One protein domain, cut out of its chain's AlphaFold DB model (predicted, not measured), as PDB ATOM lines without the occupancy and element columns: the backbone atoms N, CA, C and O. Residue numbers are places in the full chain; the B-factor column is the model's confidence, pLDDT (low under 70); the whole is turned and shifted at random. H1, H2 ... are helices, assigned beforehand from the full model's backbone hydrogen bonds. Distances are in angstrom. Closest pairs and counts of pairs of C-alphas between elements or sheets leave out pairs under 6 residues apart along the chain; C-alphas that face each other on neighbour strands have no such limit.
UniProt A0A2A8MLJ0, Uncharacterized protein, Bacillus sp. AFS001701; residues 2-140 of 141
ATOM      1  N   ILE A   2      70.737  94.402  49.159       70.94
ATOM      2  CA  ILE A   2      69.799  95.353  48.512       70.94
ATOM      3  C   ILE A   2      69.269  96.422  49.486       70.94
ATOM      4  O   ILE A   2      69.282  97.607  49.175       70.94
ATOM      5  N   ILE A   3      68.893  96.021  50.703       75.19
ATOM      6  CA  ILE A   3      68.428  96.948  51.750       75.19
ATOM      7  C   ILE A   3      69.515  97.974  52.122       75.19
ATOM      8  O   ILE A   3      69.217  99.146  52.306       75.19
ATOM      9  N   ILE A   4      70.783  97.550  52.176       71.75
ATOM     10  CA  ILE A   4      71.924  98.424  52.489       71.75
ATOM     11  C   ILE A   4      72.105  99.466  51.379       71.75
ATOM     12  O   ILE A   4      72.268 100.644  51.681       71.75
ATOM     13  N   ILE A   5      71.993  99.057  50.111       74.00
ATOM     14  CA  ILE A   5      72.031  99.982  48.969       74.00
ATOM     15  C   ILE A   5      70.901 101.005  49.066       74.00
ATOM     16  O   ILE A   5      71.169 102.199  48.986       74.00
ATOM     17  N   PHE A   6      69.659 100.568  49.302       75.44
ATOM     18  CA  PHE A   6      68.521 101.485  49.427       75.44
ATOM     19  C   PHE A   6      68.691 102.483  50.574       75.44
ATOM     20  O   PHE A   6      68.400 103.665  50.402       75.44
ATOM     21  N   ILE A   7      69.208 102.039  51.721       75.38
ATOM     22  CA  ILE A   7      69.486 102.912  52.867       75.38
ATOM     23  C   ILE A   7      70.553 103.953  52.512       75.38
ATOM     24  O   ILE A   7      70.378 105.137  52.792       75.38
ATOM     25  N   ILE A   8      71.648 103.539  51.871       72.50
ATOM     26  CA  ILE A   8      72.716 104.452  51.444       72.50
ATOM     27  C   ILE A   8      72.186 105.461  50.426       72.50
ATOM     28  O   ILE A   8      72.404 106.659  50.589       72.50
ATOM     29  N   SER A   9      71.460 104.997  49.408       75.38
ATOM     30  CA  SER A   9      70.850 105.855  48.392       75.38
ATOM     31  C   SER A   9      69.878 106.856  49.010       75.38
ATOM     32  O   SER A   9      69.897 108.023  48.627       75.38
ATOM     33  N   TYR A  10      69.093 106.446  50.009       78.69
ATOM     34  CA  TYR A  10      68.220 107.350  50.755       78.69
ATOM     35  C   TYR A  10      69.015 108.436  51.493       78.69
ATOM     36  O   TYR A  10      68.727 109.620  51.338       78.69
ATOM     37  N   PHE A  11      70.066 108.067  52.233       72.50
ATOM     38  CA  PHE A  11      70.902 109.042  52.942       72.50
ATOM     39  C   PHE A  11      71.646 110.001  52.006       72.50
ATOM     40  O   PHE A  11      71.848 111.159  52.369       72.50
ATOM     41  N   ILE A  12      72.055 109.537  50.824       74.25
ATOM     42  CA  ILE A  12      72.691 110.380  49.804       74.25
ATOM     43  C   ILE A  12      71.665 111.326  49.177       74.25
ATOM     44  O   ILE A  12      71.968 112.498  48.982       74.25
ATOM     45  N   SER A  13      70.441 110.857  48.924       77.88
ATOM     46  CA  SER A  13      69.369 111.665  48.325       77.88
ATOM     47  C   SER A  13      68.960 112.874  49.171       77.88
ATOM     48  O   SER A  13      68.353 113.798  48.637       77.88
ATOM     49  N   LEU A  14      69.264 112.874  50.471       79.94
ATOM     50  CA  LEU A  14      68.996 113.997  51.375       79.94
ATOM     51  C   LEU A  14      70.014 115.146  51.240       79.94
ATOM     52  O   LEU A  14      69.815 116.199  51.841       79.94
ATOM     53  N   LEU A  15      71.108 114.947  50.497       80.25
ATOM     54  CA  LEU A  15      72.188 115.923  50.315       80.25
ATOM     55  C   LEU A  15      72.009 116.735  49.027       80.25
ATOM     56  O   LEU A  15      71.326 116.305  48.095       80.25
ATOM     57  N   ASN A  16      72.697 117.874  48.936       86.31
ATOM     58  CA  ASN A  16      72.742 118.673  47.709       86.31
ATOM     59  C   ASN A  16      73.431 117.904  46.572       86.31
ATOM     60  O   ASN A  16      74.383 117.168  46.815       86.31
ATOM     61  N   LEU A  17      73.038 118.131  45.313       82.81
ATOM     62  CA  LEU A  17      73.631 117.439  44.153       82.81
ATOM     63  C   LEU A  17      75.169 117.525  44.104       82.81
ATOM     64  O   LEU A  17      75.834 116.542  43.789       82.81
ATOM     65  N   ILE A  18      75.748 118.674  44.463       85.88
ATOM     66  CA  ILE A  18      77.209 118.855  44.514       85.88
ATOM     67  C   ILE A  18      77.832 117.945  45.579       85.88
ATOM     68  O   ILE A  18      78.834 117.278  45.328       85.88
ATOM     69  N   GLU A  19      77.221 117.880  46.761       84.38
ATOM     70  CA  GLU A  19      77.671 117.009  47.846       84.38
ATOM     71  C   GLU A  19      77.534 115.540  47.442       84.38
ATOM     72  O   GLU A  19      78.470 114.770  47.641       84.38
ATOM     73  N   GLN A  20      76.430 115.155  46.797       85.81
ATOM     74  CA  GLN A  20      76.234 113.797  46.284       85.81
ATOM     75  C   GLN A  20      77.362 113.384  45.331       85.81
ATOM     76  O   GLN A  20      77.917 112.295  45.479       85.81
ATOM     77  N   ILE A  21      77.753 114.268  44.408       87.56
ATOM     78  CA  ILE A  21      78.866 114.030  43.479       87.56
ATOM     79  C   ILE A  21      80.187 113.868  44.243       87.56
ATOM     80  O   ILE A  21      80.934 112.924  43.990       87.56
ATOM     81  N   VAL A  22      80.470 114.734  45.218       89.56
ATOM     82  CA  VAL A  22      81.685 114.622  46.044       89.56
ATOM     83  C   VAL A  22      81.701 113.305  46.824       89.56
ATOM     84  O   VAL A  22      82.724 112.617  46.856       89.56
ATOM     85  N   HIS A  23      80.574 112.921  47.427       88.00
ATOM     86  CA  HIS A  23      80.439 111.655  48.143       88.00
ATOM     87  C   HIS A  23      80.635 110.452  47.219       88.00
ATOM     88  O   HIS A  23      81.296 109.488  47.610       88.00
ATOM     89  N   PHE A  24      80.125 110.533  45.990       89.25
ATOM     90  CA  PHE A  24      80.312 109.512  44.969       89.25
ATOM     91  C   PHE A  24      81.787 109.344  44.597       89.25
ATOM     92  O   PHE A  24      82.286 108.227  44.666       89.25
ATOM     93  N   PHE A  25      82.513 110.427  44.293       92.00
ATOM     94  CA  PHE A  25      83.939 110.351  43.942       92.00
ATOM     95  C   PHE A  25      84.815 109.855  45.096       92.00
ATOM     96  O   PHE A  25      85.709 109.038  44.883       92.00
ATOM     97  N   LYS A  26      84.550 110.297  46.331       91.69
ATOM     98  CA  LYS A  26      85.262 109.790  47.516       91.69
ATOM     99  C   LYS A  26      85.009 108.299  47.735       91.69
ATOM    100  O   LYS A  26      85.944 107.563  48.038       91.69
ATOM    101  N   GLY A  27      83.762 107.861  47.554       92.00
ATOM    102  CA  GLY A  27      83.407 106.444  47.550       92.00
ATOM    103  C   GLY A  27      84.131 105.677  46.445       92.00
ATOM    104  O   GLY A  27      84.672 104.610  46.710       92.00
ATOM    105  N   LEU A  28      84.237 106.255  45.249       93.31
ATOM    106  CA  LEU A  28      84.853 105.612  44.089       93.31
ATOM    107  C   LEU A  28      86.340 105.355  44.308       93.31
ATOM    108  O   LEU A  28      86.810 104.268  43.994       93.31
ATOM    109  N   ILE A  29      87.068 106.296  44.913       93.69
ATOM    110  CA  ILE A  29      88.480 106.094  45.284       93.69
ATOM    111  C   ILE A  29      88.626 104.853  46.176       93.69
ATOM    112  O   ILE A  29      89.447 103.982  45.899       93.69
ATOM    113  N   ILE A  30      87.789 104.741  47.210       94.56
ATOM    114  CA  ILE A  30      87.796 103.601  48.137       94.56
ATOM    115  C   ILE A  30      87.401 102.308  47.412       94.56
ATOM    116  O   ILE A  30      88.053 101.278  47.583       94.56
ATOM    117  N   GLY A  31      86.356 102.359  46.584       93.88
ATOM    118  CA  GLY A  31      85.865 101.211  45.828       93.88
ATOM    119  C   GLY A  31      86.875 100.686  44.815       93.88
ATOM    120  O   GLY A  31      87.024  99.475  44.675       93.88
ATOM    121  N   MET A  32      87.633 101.571  44.167       94.38
ATOM    122  CA  MET A  32      88.720 101.185  43.268       94.38
ATOM    123  C   MET A  32      89.851 100.500  44.026       94.38
ATOM    124  O   MET A  32      90.332  99.464  43.582       94.38
ATOM    125  N   THR A  33      90.246 101.014  45.195       93.69
ATOM    126  CA  THR A  33      91.258 100.345  46.026       93.69
ATOM    127  C   THR A  33      90.805  98.955  46.462       93.69
ATOM    128  O   THR A  33      91.582  98.013  46.347       93.69
ATOM    129  N   TYR A  34      89.550  98.805  46.895       93.31
ATOM    130  CA  TYR A  34      88.976  97.491  47.192       93.31
ATOM    131  C   TYR A  34      89.029  96.565  45.967       93.31
ATOM    132  O   TYR A  34      89.528  95.448  46.061       93.31
ATOM    133  N   SER A  35      88.608  97.062  44.801       91.94
ATOM    134  CA  SER A  35      88.576  96.276  43.562       91.94
ATOM    135  C   SER A  35      89.963  95.793  43.143       91.94
ATOM    136  O   SER A  35      90.133  94.638  42.770       91.94
ATOM    137  N   VAL A  36      90.978  96.657  43.241       91.44
ATOM    138  CA  VAL A  36      92.369  96.305  42.916       91.44
ATOM    139  C   VAL A  36      92.887  95.197  43.828       91.44
ATOM    140  O   VAL A  36      93.536  94.278  43.341       91.44
ATOM    141  N   VAL A  37      92.585  95.253  45.127       91.06
ATOM    142  CA  VAL A  37      93.009  94.217  46.083       91.06
ATOM    143  C   VAL A  37      92.356  92.873  45.755       91.06
ATOM    144  O   VAL A  37      93.058  91.869  45.689       91.06
ATOM    145  N   THR A  38      91.052  92.856  45.472       89.12
ATOM    146  CA  THR A  38      90.324  91.628  45.102       89.12
ATOM    147  C   THR A  38      90.727  91.084  43.733       89.12
ATOM    148  O   THR A  38      90.789  89.876  43.522       89.12
ATOM    149  N   LEU A  39      91.045  91.954  42.775       88.25
ATOM    150  CA  LEU A  39      91.611  91.522  41.499       88.25
ATOM    151  C   LEU A  39      92.979  90.884  41.710       88.25
ATOM    152  O   LEU A  39      93.226  89.795  41.200       88.25
ATOM    153  N   LEU A  40      93.849  91.521  42.491       87.94
ATOM    154  CA  LEU A  40      95.176  90.992  42.772       87.94
ATOM    155  C   LEU A  40      95.095  89.636  43.488       87.94
ATOM    156  O   LEU A  40      95.865  88.747  43.148       87.94
ATOM    157  N   SER A  41      94.160  89.449  44.425       86.38
ATOM    158  CA  SER A  41      94.036  88.186  45.167       86.38
ATOM    159  C   SER A  41      93.608  87.020  44.279       86.38
ATOM    160  O   SER A  41      94.073  85.897  44.469       86.38
ATOM    161  N   ILE A  42      92.762  87.285  43.282       83.88
ATOM    162  CA  ILE A  42      92.291  86.273  42.331       83.88
ATOM    163  C   ILE A  42      93.346  85.978  41.258       83.88
ATOM    164  O   ILE A  42      93.495  84.826  40.852       83.88
ATOM    165  N   TYR A  43      94.074  86.994  40.790       84.31
ATOM    166  CA  TYR A  43      95.079  86.834  39.736       84.31
ATOM    167  C   TYR A  43      96.425  86.303  40.241       84.31
ATOM    168  O   TYR A  43      97.045  85.492  39.553       84.31
ATOM    169  N   ASP A  44      96.882  86.754  41.409       83.19
ATOM    170  CA  ASP A  44      98.153  86.347  42.008       83.19
ATOM    171  C   ASP A  44      98.018  86.135  43.529       83.19
ATOM    172  O   ASP A  44      98.424  86.978  44.338       83.19
ATOM    173  N   PRO A  45      97.461  84.984  43.949       80.44
ATOM    174  CA  PRO A  45      97.280  84.676  45.363       80.44
ATOM    175  C   PRO A  45      98.611  84.493  46.111       80.44
ATOM    176  O   PRO A  45      98.646  84.660  47.327       80.44
ATOM    177  N   ALA A  46      99.714  84.177  45.419       79.06
ATOM    178  CA  ALA A  46     101.017  83.961  46.054       79.06
ATOM    179  C   ALA A  46     101.625  85.260  46.612       79.06
ATOM    180  O   ALA A  46     102.412  85.216  47.559       79.06
ATOM    181  N   SER A  47     101.228  86.412  46.066       77.88
ATOM    182  CA  SER A  47     101.633  87.731  46.560       77.88
ATOM    183  C   SER A  47     100.964  88.125  47.886       77.88
ATOM    184  O   SER A  47     101.415  89.061  48.553       77.88
ATOM    185  N   PHE A  48      99.909  87.424  48.312       79.50
ATOM    186  CA  PHE A  48      99.204  87.712  49.561       79.50
ATOM    187  C   PHE A  48      99.798  86.927  50.735       79.50
ATOM    188  O   PHE A  48      99.451  85.779  50.988       79.50
ATOM    189  N   PHE A  49     100.668  87.584  51.511       78.12
ATOM    190  CA  PHE A  49     101.168  87.049  52.788       78.12
ATOM    191  C   PHE A  49     100.150  87.156  53.938       78.12
ATOM    192  O   PHE A  49     100.296  86.490  54.959       78.12
ATOM    193  N   ILE A  50      99.155  88.036  53.800       82.12
ATOM    194  CA  ILE A  50      98.113  88.336  54.791       82.12
ATOM    195  C   ILE A  50      96.756  88.210  54.087       82.12
ATOM    196  O   ILE A  50      96.657  88.535  52.904       82.12
ATOM    197  N   ASP A  51      95.715  87.782  54.810       86.50
ATOM    198  CA  ASP A  51      94.356  87.660  54.273       86.50
ATOM    199  C   ASP A  51      93.883  88.935  53.555       86.50
ATOM    200  O   ASP A  51      93.949  90.047  54.096       86.50
ATOM    201  N   GLU A  52      93.304  88.753  52.365       86.75
ATOM    202  CA  GLU A  52      92.745  89.821  51.525       86.75
ATOM    203  C   GLU A  52      91.790  90.734  52.310       86.75
ATOM    204  O   GLU A  52      91.833  91.960  52.184       86.75
ATOM    205  N   LYS A  53      90.957  90.146  53.177       88.31
ATOM    206  CA  LYS A  53      89.977  90.854  54.016       88.31
ATOM    207  C   LYS A  53      90.640  91.866  54.952       88.31
ATOM    208  O   LYS A  53      90.107  92.951  55.178       88.31
ATOM    209  N   ILE A  54      91.806  91.522  55.501       88.81
ATOM    210  CA  ILE A  54      92.542  92.373  56.442       88.81
ATOM    211  C   ILE A  54      93.204  93.522  55.683       88.81
ATOM    212  O   ILE A  54      93.071  94.679  56.085       88.81
ATOM    213  N   ILE A  55      93.870  93.218  54.566       91.19
ATOM    214  CA  ILE A  55      94.538  94.225  53.730       91.19
ATOM    215  C   ILE A  55      93.521  95.221  53.170       91.19
ATOM    216  O   ILE A  55      93.718  96.433  53.282       91.19
ATOM    217  N   SER A  56      92.420  94.724  52.605       91.38
ATOM    218  CA  SER A  56      91.362  95.567  52.048       91.38
ATOM    219  C   SER A  56      90.737  96.455  53.124       91.38
ATOM    220  O   SER A  56      90.672  97.669  52.935       91.38
ATOM    221  N   SER A  57      90.387  95.899  54.288       92.19
ATOM    222  CA  SER A  57      89.846  96.677  55.413       92.19
ATOM    223  C   SER A  57      90.820  97.757  55.893       92.19
ATOM    224  O   SER A  57      90.419  98.897  56.131       92.19
ATOM    225  N   PHE A  58      92.112  97.436  56.000       92.62
ATOM    226  CA  PHE A  58      93.137  98.395  56.413       92.62
ATOM    227  C   PHE A  58      93.286  99.550  55.415       92.62
ATOM    228  O   PHE A  58      93.272 100.715  55.818       92.62
ATOM    229  N   LEU A  59      93.378  99.248  54.116       93.31
ATOM    230  CA  LEU A  59      93.513 100.259  53.064       93.31
ATOM    231  C   LEU A  59      92.272 101.148  52.952       93.31
ATOM    232  O   LEU A  59      92.399 102.371  52.863       93.31
ATOM    233  N   VAL A  60      91.079 100.551  53.013       93.62
ATOM    234  CA  VAL A  60      89.798 101.273  53.028       93.62
ATOM    235  C   VAL A  60      89.776 102.270  54.182       93.62
ATOM    236  O   VAL A  60      89.485 103.452  53.986       93.62
ATOM    237  N   ILE A  61      90.152 101.831  55.382       93.56
ATOM    238  CA  ILE A  61      90.175 102.693  56.562       93.56
ATOM    239  C   ILE A  61      91.204 103.804  56.415       93.56
ATOM    240  O   ILE A  61      90.869 104.968  56.639       93.56
ATOM    241  N   LEU A  62      92.425 103.474  55.996       93.38
ATOM    242  CA  LEU A  62      93.489 104.446  55.775       93.38
ATOM    243  C   LEU A  62      93.020 105.567  54.838       93.38
ATOM    244  O   LEU A  62      93.108 106.742  55.196       93.38
ATOM    245  N   LEU A  63      92.412 105.219  53.702       93.44
ATOM    246  CA  LEU A  63      91.834 106.190  52.767       93.44
ATOM    247  C   LEU A  63      90.713 107.013  53.403       93.44
ATOM    248  O   LEU A  63      90.675 108.233  53.242       93.44
ATOM    249  N   THR A  64      89.820 106.392  54.174       92.88
ATOM    250  CA  THR A  64      88.719 107.130  54.819       92.88
ATOM    251  C   THR A  64      89.213 108.162  55.831       92.88
ATOM    252  O   THR A  64      88.609 109.230  55.947       92.88
ATOM    253  N   PHE A  65      90.334 107.903  56.517       91.19
ATOM    254  CA  PHE A  65      90.968 108.879  57.407       91.19
ATOM    255  C   PHE A  65      91.514 110.097  56.659       91.19
ATOM    256  O   PHE A  65      91.431 111.205  57.187       91.19
ATOM    257  N   PHE A  66      92.015 109.919  55.434       90.69
ATOM    258  CA  PHE A  66      92.441 111.038  54.588       90.69
ATOM    259  C   PHE A  66      91.259 111.808  53.985       90.69
ATOM    260  O   PHE A  66      91.326 113.026  53.835       90.69
ATOM    261  N   LEU A  67      90.162 111.119  53.659       88.62
ATOM    262  CA  LEU A  67      89.032 111.701  52.927       88.62
ATOM    263  C   LEU A  67      88.013 112.435  53.810       88.62
ATOM    264  O   LEU A  67      87.248 113.267  53.296       88.62
ATOM    265  N   SER A  68      87.973 112.154  55.118       89.38
ATOM    266  CA  SER A  68      87.128 112.891  56.061       89.38
ATOM    267  C   SER A  68      87.590 112.839  57.512       89.38
ATOM    268  O   SER A  68      88.268 111.924  57.969       89.38
ATOM    269  N   LYS A  69      87.167 113.860  58.261       85.06
ATOM    270  CA  LYS A  69      87.396 114.002  59.700       85.06
ATOM    271  C   LYS A  69      86.260 113.399  60.532       85.06
ATOM    272  O   LYS A  69      86.521 112.897  61.621       85.06
ATOM    273  N   SER A  70      85.024 113.418  60.029       88.19
ATOM    274  CA  SER A  70      83.832 113.010  60.783       88.19
ATOM    275  C   SER A  70      83.643 111.493  60.777       88.19
ATOM    276  O   SER A  70      83.739 110.852  59.734       88.19
ATOM    277  N   TYR A  71      83.328 110.910  61.937       86.75
ATOM    278  CA  TYR A  71      83.080 109.470  62.074       86.75
ATOM    279  C   TYR A  71      81.915 108.992  61.193       86.75
ATOM    280  O   TYR A  71      82.036 107.998  60.482       86.75
ATOM    281  N   TYR A  72      80.803 109.732  61.190       86.00
ATOM    282  CA  TYR A  72      79.622 109.369  60.401       86.00
ATOM    283  C   TYR A  72      79.884 109.443  58.900       86.00
ATOM    284  O   TYR A  72      79.397 108.606  58.143       86.00
ATOM    285  N   GLU A  73      80.679 110.417  58.462       86.81
ATOM    286  CA  GLU A  73      81.085 110.500  57.064       86.81
ATOM    287  C   GLU A  73      82.009 109.345  56.675       86.81
ATOM    288  O   GLU A  73      81.789 108.741  55.631       86.81
ATOM    289  N   LYS A  74      82.984 108.982  57.521       90.75
ATOM    290  CA  LYS A  74      83.848 107.812  57.289       90.75
ATOM    291  C   LYS A  74      83.027 106.540  57.115       90.75
ATOM    292  O   LYS A  74      83.219 105.840  56.129       90.75
ATOM    293  N   MET A  75      82.067 106.297  58.009       89.12
ATOM    294  CA  MET A  75      81.151 105.158  57.901       89.12
ATOM    295  C   MET A  75      80.396 105.167  56.568       89.12
ATOM    296  O   MET A  75      80.362 104.151  55.884       89.12
ATOM    297  N   ARG A  76      79.857 106.320  56.146       87.69
ATOM    298  CA  ARG A  76      79.186 106.446  54.840       87.69
ATOM    299  C   ARG A  76      80.127 106.129  53.677       87.69
ATOM    300  O   ARG A  76      79.732 105.392  52.780       87.69
ATOM    301  N   TYR A  77      81.352 106.655  53.682       90.62
ATOM    302  CA  TYR A  77      82.313 106.413  52.603       90.62
ATOM    303  C   TYR A  77      82.762 104.957  52.521       90.62
ATOM    304  O   TYR A  77      82.892 104.450  51.411       90.62
ATOM    305  N   ILE A  78      82.948 104.278  53.659       91.44
ATOM    306  CA  ILE A  78      83.244 102.837  53.692       91.44
ATOM    307  C   ILE A  78      82.120 102.073  52.998       91.44
ATOM    308  O   ILE A  78      82.381 101.305  52.077       91.44
ATOM    309  N   THR A  79      80.866 102.315  53.382       89.44
ATOM    310  CA  THR A  79      79.743 101.563  52.817       89.44
ATOM    311  C   THR A  79      79.537 101.864  51.333       89.44
ATOM    312  O   THR A  79      79.360 100.942  50.544       89.44
ATOM    313  N   ILE A  80      79.597 103.140  50.929       89.81
ATOM    314  CA  ILE A  80      79.484 103.538  49.517       89.81
ATOM    315  C   ILE A  80      80.627 102.930  48.703       89.81
ATOM    316  O   ILE A  80      80.381 102.352  47.648       89.81
ATOM    317  N   GLY A  81      81.862 103.044  49.192       91.94
ATOM    318  CA  GLY A  81      83.045 102.564  48.492       91.94
ATOM    319  C   GLY A  81      83.051 101.053  48.321       91.94
ATOM    320  O   GLY A  81      83.252 100.580  47.209       91.94
ATOM    321  N   LEU A  82      82.740 100.289  49.371       91.88
ATOM    322  CA  LEU A  82      82.662  98.827  49.280       91.88
ATOM    323  C   LEU A  82      81.542  98.355  48.346       91.88
ATOM    324  O   LEU A  82      81.738  97.386  47.620       91.88
ATOM    325  N   VAL A  83      80.385  99.028  48.321       90.19
ATOM    326  CA  VAL A  83      79.316  98.719  47.349       90.19
ATOM    327  C   VAL A  83      79.777  99.023  45.923       90.19
ATOM    328  O   VAL A  83      79.596  98.202  45.028       90.19
ATOM    329  N   GLN A  84      80.381 100.191  45.693       91.25
ATOM    330  CA  GLN A  84      80.866 100.564  44.364       91.25
ATOM    331  C   GLN A  84      81.959  99.611  43.878       91.25
ATOM    332  O   GLN A  84      81.903  99.162  42.736       91.25
ATOM    333  N   GLY A  85      82.916  99.264  44.738       91.94
ATOM    334  CA  GLY A  85      83.977  98.317  44.414       91.94
ATOM    335  C   GLY A  85      83.444  96.924  44.078       91.94
ATOM    336  O   GLY A  85      83.881  96.315  43.108       91.94
ATOM    337  N   ASP A  86      82.427  96.446  44.796       89.69
ATOM    338  CA  ASP A  86      81.802  95.150  44.500       89.69
ATOM    339  C   ASP A  86      81.091  95.137  43.133       89.69
ATOM    340  O   ASP A  86      81.180  94.171  42.372       89.69
ATOM    341  N   ILE A  87      80.454  96.255  42.767       88.62
ATOM    342  CA  ILE A  87      79.874  96.454  41.431       88.62
ATOM    343  C   ILE A  87      80.976  96.449  40.356       88.62
ATOM    344  O   ILE A  87      80.816  95.797  39.321       88.62
ATOM    345  N   PHE A  88      82.099  97.136  40.586       89.75
ATOM    346  CA  PHE A  88      83.238  97.150  39.659       89.75
ATOM    347  C   PHE A  88      83.864  95.764  39.476       89.75
ATOM    348  O   PHE A  88      84.118  95.353  38.340       89.75
ATOM    349  N   ASN A  89      84.055  95.019  40.565       89.50
ATOM    350  CA  ASN A  89      84.540  93.642  40.523       89.50
ATOM    351  C   ASN A  89      83.628  92.763  39.673       89.50
ATOM    352  O   ASN A  89      84.111  92.072  38.780       89.50
ATOM    353  N   TYR A  90      82.311  92.845  39.864       87.75
ATOM    354  CA  TYR A  90      81.368  92.078  39.052       87.75
ATOM    355  C   TYR A  90      81.517  92.348  37.552       87.75
ATOM    356  O   TYR A  90      81.589  91.403  36.766       87.75
ATOM    357  N   PHE A  91      81.604  93.616  37.138       85.88
ATOM    358  CA  PHE A  91      81.812  93.946  35.725       85.88
ATOM    359  C   PHE A  91      83.154  93.430  35.199       85.88
ATOM    360  O   PHE A  91      83.211  92.893  34.091       85.88
ATOM    361  N   THR A  92      84.210  93.542  36.002       86.31
ATOM    362  CA  THR A  92      85.562  93.127  35.615       86.31
ATOM    363  C   THR A  92      85.651  91.610  35.464       86.31
ATOM    364  O   THR A  92      86.034  91.114  34.407       86.31
ATOM    365  N   PHE A  93      85.197  90.850  36.461       84.69
ATOM    366  CA  PHE A  93      85.212  89.387  36.435       84.69
ATOM    367  C   PHE A  93      84.264  88.796  35.397       84.69
ATOM    368  O   PHE A  93      84.602  87.795  34.760       84.69
ATOM    369  N   LYS A  94      83.127  89.454  35.137       83.94
ATOM    370  CA  LYS A  94      82.245  89.081  34.028       83.94
ATOM    371  C   LYS A  94      82.960  89.168  32.679       83.94
ATOM    372  O   LYS A  94      82.738  88.302  31.838       83.94
ATOM    373  N   SER A  95      83.848  90.147  32.481       80.38
ATOM    374  CA  SER A  95      84.653  90.246  31.254       80.38
ATOM    375  C   SER A  95      85.630  89.080  31.069       80.38
ATOM    376  O   SER A  95      86.047  88.815  29.945       80.38
ATOM    377  N   ILE A  96      86.002  88.393  32.150       81.19
ATOM    378  CA  ILE A  96      86.986  87.300  32.158       81.19
ATOM    379  C   ILE A  96      86.266  85.933  32.235       81.19
ATOM    380  O   ILE A  96      86.895  84.894  32.413       81.19
ATOM    381  N   ASN A  97      84.931  85.904  32.089       78.00
ATOM    382  CA  ASN A  97      84.072  84.724  32.290       78.00
ATOM    383  C   ASN A  97      84.219  84.065  33.677       78.00
ATOM    384  O   ASN A  97      83.865  82.898  33.862       78.00
ATOM    385  N   PHE A  98      84.696  84.815  34.669       75.81
ATOM    386  CA  PHE A  98      84.775  84.350  36.044       75.81
ATOM    387  C   PHE A  98      83.425  84.570  36.737       75.81
ATOM    388  O   PHE A  98      82.847  85.660  36.680       75.81
ATOM    389  N   LYS A  99      82.889  83.531  37.390       75.69
ATOM    390  CA  LYS A  99      81.616  83.615  38.123       75.69
ATOM    391  C   LYS A  99      81.826  84.343  39.451       75.69
ATOM    392  O   LYS A  99      82.009  83.710  40.483       75.69
ATOM    393  N   TYR A 100      81.782  85.670  39.410       79.38
ATOM    394  CA  TYR A 100      81.765  86.509  40.605       79.38
ATOM    395  C   TYR A 100      80.325  86.763  41.068       79.38
ATOM    396  O   TYR A 100      79.458  87.113  40.260       79.38
ATOM    397  N   ILE A 101      80.070  86.592  42.364       79.44
ATOM    398  CA  ILE A 101      78.763  86.817  42.988       79.44
ATOM    399  C   ILE A 101      78.842  88.115  43.791       79.44
ATOM    400  O   ILE A 101      79.667  88.247  44.688       79.44
ATOM    401  N   ILE A 102      77.966  89.066  43.468       80.06
ATOM    402  CA  ILE A 102      77.837  90.327  44.209       80.06
ATOM    403  C   ILE A 102      77.288  90.042  45.613       80.06
ATOM    404  O   ILE A 102      76.293  89.326  45.754       80.06
ATOM    405  N   GLY A 103      77.871  90.672  46.632       72.81
ATOM    406  CA  GLY A 103      77.400  90.591  48.013       72.81
ATOM    407  C   GLY A 103      77.659  89.242  48.682       72.81
ATOM    408  O   GLY A 103      76.837  88.801  49.488       72.81
ATOM    409  N   ASP A 104      78.772  88.595  48.340       83.56
ATOM    410  CA  ASP A 104      79.213  87.349  48.967       83.56
ATOM    411  C   ASP A 104      79.541  87.531  50.467       83.56
ATOM    412  O   ASP A 104      79.733  88.648  50.961       83.56
ATOM    413  N   LEU A 105      79.637  86.432  51.217       84.25
ATOM    414  CA  LEU A 105      80.003  86.437  52.640       84.25
ATOM    415  C   LEU A 105      81.340  87.151  52.881       84.25
ATOM    416  O   LEU A 105      81.465  87.921  53.830       84.25
ATOM    417  N   ASN A 106      82.302  86.991  51.969       85.06
ATOM    418  CA  ASN A 106      83.589  87.680  52.042       85.06
ATOM    419  C   ASN A 106      83.457  89.212  51.989       85.06
ATOM    420  O   ASN A 106      84.205  89.920  52.670       85.06
ATOM    421  N   TRP A 107      82.489  89.730  51.229       88.38
ATOM    422  CA  TRP A 107      82.206  91.164  51.175       88.38
ATOM    423  C   TRP A 107      81.638  91.662  52.511       88.38
ATOM    424  O   TRP A 107      82.076  92.689  53.034       88.38
ATOM    425  N   PHE A 108      80.712  90.904  53.110       87.62
ATOM    426  CA  PHE A 108      80.156  91.230  54.427       87.62
ATOM    427  C   PHE A 108      81.208  91.194  55.534       87.62
ATOM    428  O   PHE A 108      81.235  92.106  56.361       87.62
ATOM    429  N   ASP A 109      82.091  90.197  55.526       89.81
ATOM    430  CA  ASP A 109      83.200  90.105  56.478       89.81
ATOM    431  C   ASP A 109      84.129  91.315  56.360       89.81
ATOM    432  O   ASP A 109      84.522  91.897  57.368       89.81
ATOM    433  N   THR A 110      84.440  91.737  55.132       91.00
ATOM    434  CA  THR A 110      85.290  92.909  54.877       91.00
ATOM    435  C   THR A 110      84.628  94.195  55.370       91.00
ATOM    436  O   THR A 110      85.267  95.026  56.020       91.00
ATOM    437  N   LEU A 111      83.324  94.353  55.131       90.94
ATOM    438  CA  LEU A 111      82.548  95.481  55.646       90.94
ATOM    439  C   LEU A 111      82.524  95.489  57.178       90.94
ATOM    440  O   LEU A 111      82.750  96.532  57.795       90.94
ATOM    441  N   PHE A 112      82.286  94.335  57.799       91.38
ATOM    442  CA  PHE A 112      82.257  94.200  59.250       91.38
ATOM    443  C   PHE A 112      83.623  94.501  59.876       91.38
ATOM    444  O   PHE A 112      83.705  95.312  60.798       91.38
ATOM    445  N   MET A 113      84.699  93.928  59.331       92.81
ATOM    446  CA  MET A 113      86.073  94.194  59.768       92.81
ATOM    447  C   MET A 113      86.440  95.670  59.626       92.81
ATOM    448  O   MET A 113      87.033  96.248  60.538       92.81
ATOM    449  N   SER A 114      86.021  96.311  58.532       92.75
ATOM    450  CA  SER A 114      86.252  97.741  58.312       92.75
ATOM    451  C   SER A 114      85.562  98.608  59.376       92.75
ATOM    452  O   SER A 114      86.147  99.546  59.921       92.75
ATOM    453  N   ILE A 115      84.315  98.285  59.723       91.81
ATOM    454  CA  ILE A 115      83.565  99.002  60.766       91.81
ATOM    455  C   ILE A 115      84.176  98.754  62.147       91.81
ATOM    456  O   ILE A 115      84.347  99.697  62.923       91.81
ATOM    457  N   LEU A 116      84.527  97.503  62.452       93.44
ATOM    458  CA  LEU A 116      85.129  97.123  63.727       93.44
ATOM    459  C   LEU A 116      86.437  97.884  63.934       93.44
ATOM    460  O   LEU A 116      86.608  98.545  64.959       93.44
ATOM    461  N   LEU A 117      87.320  97.885  62.939       92.62
ATOM    462  CA  LEU A 117      88.618  98.546  63.029       92.62
ATOM    463  C   LEU A 117      88.467 100.077  63.104       92.62
ATOM    464  O   LEU A 117      89.139 100.710  63.920       92.62
ATOM    465  N   LEU A 118      87.514 100.682  62.380       92.94
ATOM    466  CA  LEU A 118      87.199 102.108  62.542       92.94
ATOM    467  C   LEU A 118      86.715 102.432  63.967       92.94
ATOM    468  O   LEU A 118      87.160 103.414  64.567       92.94
ATOM    469  N   SER A 119      85.818 101.612  64.520       91.31
ATOM    470  CA  SER A 119      85.281 101.804  65.873       91.31
ATOM    471  C   SER A 119      86.357 101.641  66.952       91.31
ATOM    472  O   SER A 119      86.419 102.446  67.884       91.31
ATOM    473  N   ALA A 120      87.269 100.678  66.781       92.38
ATOM    474  CA  ALA A 120      88.406 100.461  67.667       92.38
ATOM    475  C   ALA A 120      89.342 101.676  67.678       92.38
ATOM    476  O   ALA A 120      89.695 102.172  68.750       92.38
ATOM    477  N   ILE A 121      89.678 102.226  66.503       91.62
ATOM    478  CA  ILE A 121      90.496 103.444  66.415       91.62
ATOM    479  C   ILE A 121      89.790 104.617  67.102       91.62
ATOM    480  O   ILE A 121      90.414 105.338  67.881       91.62
ATOM    481  N   GLN A 122      88.489 104.801  66.867       89.12
ATOM    482  CA  GLN A 122      87.727 105.877  67.505       89.12
ATOM    483  C   GLN A 122      87.736 105.748  69.036       89.12
ATOM    484  O   GLN A 122      87.903 106.748  69.739       89.12
ATOM    485  N   PHE A 123      87.605 104.527  69.560       90.19
ATOM    486  CA  PHE A 123      87.667 104.263  70.995       90.19
ATOM    487  C   PHE A 123      89.042 104.606  71.580       90.19
ATOM    488  O   PHE A 123      89.121 105.302  72.593       90.19
ATOM    489  N   ILE A 124      90.124 104.204  70.903       90.75
ATOM    490  CA  ILE A 124      91.503 104.533  71.297       90.75
ATOM    491  C   ILE A 124      91.710 106.052  71.309       90.75
ATOM    492  O   ILE A 124      92.227 106.593  72.284       90.75
ATOM    493  N   VAL A 125      91.255 106.765  70.275       88.88
ATOM    494  CA  VAL A 125      91.373 108.232  70.189       88.88
ATOM    495  C   VAL A 125      90.631 108.923  71.340       88.88
ATOM    496  O   VAL A 125      91.172 109.828  71.983       88.88
ATOM    497  N   ILE A 126      89.411 108.483  71.660       87.88
ATOM    498  CA  ILE A 126      88.638 109.020  72.793       87.88
ATOM    499  C   ILE A 126      89.342 108.719  74.123       87.88
ATOM    500  O   ILE A 126      89.416 109.581  74.997       87.88
ATOM    501  N   TYR A 127      89.888 107.518  74.287       90.06
ATOM    502  CA  TYR A 127      90.605 107.140  75.499       90.06
ATOM    503  C   TYR A 127      91.876 107.981  75.706       90.06
ATOM    504  O   TYR A 127      92.071 108.569  76.772       90.06
ATOM    505  N   VAL A 128      92.694 108.131  74.660       89.38
ATOM    506  CA  VAL A 128      93.925 108.938  74.686       89.38
ATOM    507  C   VAL A 128      93.617 110.416  74.937       89.38
ATOM    508  O   VAL A 128      94.283 111.054  75.754       89.38
ATOM    509  N   SER A 129      92.583 110.970  74.296       84.38
ATOM    510  CA  SER A 129      92.178 112.367  74.519       84.38
ATOM    511  C   SER A 129      91.716 112.632  75.958       84.38
ATOM    512  O   SER A 129      92.087 113.659  76.530       84.38
ATOM    513  N   LYS A 130      90.994 111.692  76.590       85.56
ATOM    514  CA  LYS A 130      90.621 111.783  78.014       85.56
ATOM    515  C   LYS A 130      91.846 111.798  78.929       85.56
ATOM    516  O   LYS A 130      91.914 112.624  79.839       85.56
ATOM    517  N   ILE A 131      92.825 110.928  78.676       85.69
ATOM    518  CA  ILE A 131      94.083 110.888  79.444       85.69
ATOM    519  C   ILE A 131      94.867 112.193  79.271       85.69
ATOM    520  O   ILE A 131      95.311 112.785  80.254       85.69
ATOM    521  N   SER A 132      94.994 112.682  78.034       80.94
ATOM    522  CA  SER A 132      95.692 113.935  77.730       80.94
ATOM    523  C   SER A 132      95.067 115.136  78.452       80.94
ATOM    524  O   SER A 132      95.784 115.946  79.044       80.94
ATOM    525  N   HIS A 133      93.732 115.228  78.477       70.38
ATOM    526  CA  HIS A 133      93.026 116.281  79.212       70.38
ATOM    527  C   HIS A 133      93.238 116.195  80.725       70.38
ATOM    528  O   HIS A 133      93.476 117.222  81.361       70.38
ATOM    529  N   LYS A 134      93.207 114.986  81.300       73.12
ATOM    530  CA  LYS A 134      93.492 114.779  82.726       73.12
ATOM    531  C   LYS A 134      94.904 115.256  83.085       73.12
ATOM    532  O   LYS A 134      95.061 115.987  84.058       73.12
ATOM    533  N   ASN A 135      95.905 114.936  82.263       70.44
ATOM    534  CA  ASN A 135      97.288 115.369  82.493       70.44
ATOM    535  C   ASN A 135      97.490 116.883  82.317       70.44
ATOM    536  O   ASN A 135      98.258 117.483  83.063       70.44
ATOM    537  N   ARG A 136      96.778 117.535  81.387       64.81
ATOM    538  CA  ARG A 136      96.840 119.001  81.225       64.81
ATOM    539  C   ARG A 136      96.264 119.770  82.416       64.81
ATOM    540  O   ARG A 136      96.749 120.860  82.701       64.81
ATOM    541  N   ASN A 137      95.265 119.223  83.105       60.16
ATOM    542  CA  ASN A 137      94.707 119.849  84.306       60.16
ATOM    543  C   ASN A 137      95.631 119.700  85.526       60.16
ATOM    544  O   ASN A 137      95.641 120.582  86.374       60.16
ATOM    545  N   LEU A 138      96.439 118.636  85.586       56.81
ATOM    546  CA  LEU A 138      97.421 118.421  86.658       56.81
ATOM    547  C   LEU A 138      98.652 119.335  86.549       56.81
ATOM    548  O   LEU A 138      99.264 119.632  87.561       56.81
ATOM    549  N   LEU A 139      98.998 119.805  85.344       56.78
ATOM    550  CA  LEU A 139     100.115 120.737  85.115       56.78
ATOM    551  C   LEU A 139      99.749 122.216  85.340       56.78
ATOM    552  O   LEU A 139     100.619 123.078  85.257       56.78
ATOM    553  N   LYS A 140      98.461 122.523  85.545       53.38
ATOM    554  CA  LYS A 140      97.961 123.878  85.850       53.38
ATOM    555  C   LYS A 140      97.661 124.094  87.341       53.38
ATOM    556  O   LYS A 140      97.264 125.200  87.702       53.38
TER     557      LYS A 140
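This is residues 2 to 140 of the 141 residues of an uncharacterized protein of Bacillus sp. AFS001701 (UniProt A0A2A8MLJ0). Two long helices, H2 and H4, cross as an X; H3 packs on both, and H1 packs on H4. The longest helix, H5, packs on H3 and H4 with its first part, while residues 123 to 140 stick out. The printed part has 139 residues with five named helices, H1 to H5, no named strand: all helix, only just loose, close to compact, radius of gyration of the C-alphas 17.6 A, spans 68 by 42 by 22 A.

H1, residues 2 to 13, touches H4, residues 71 to 95, closest at C-alphas 8 and 80, 7.1 A. H2, residues 17 to 43, touches H4 at a steep tilt of 52 degrees, closest at C-alphas 31 and 85, 3.7 A. H2 and H3, residues 52 to 67, form a hairpin, closest at C-alphas 34 and 56, 5.7 A. H5, residues 105 to 138, touches H3, closest at C-alphas 57 and 114, 4.7 A. In these helices every O i to N i+4 pair is within hydrogen-bond range.

H1 begins at C-alpha 2 (69.799, 95.353, 48.512); H5, 49.8 A long, ends at C-alpha 138 (97.421, 118.421, 86.658).

The printed part has no cut and no long link. Residues 136 to 140 have pLDDT under 70.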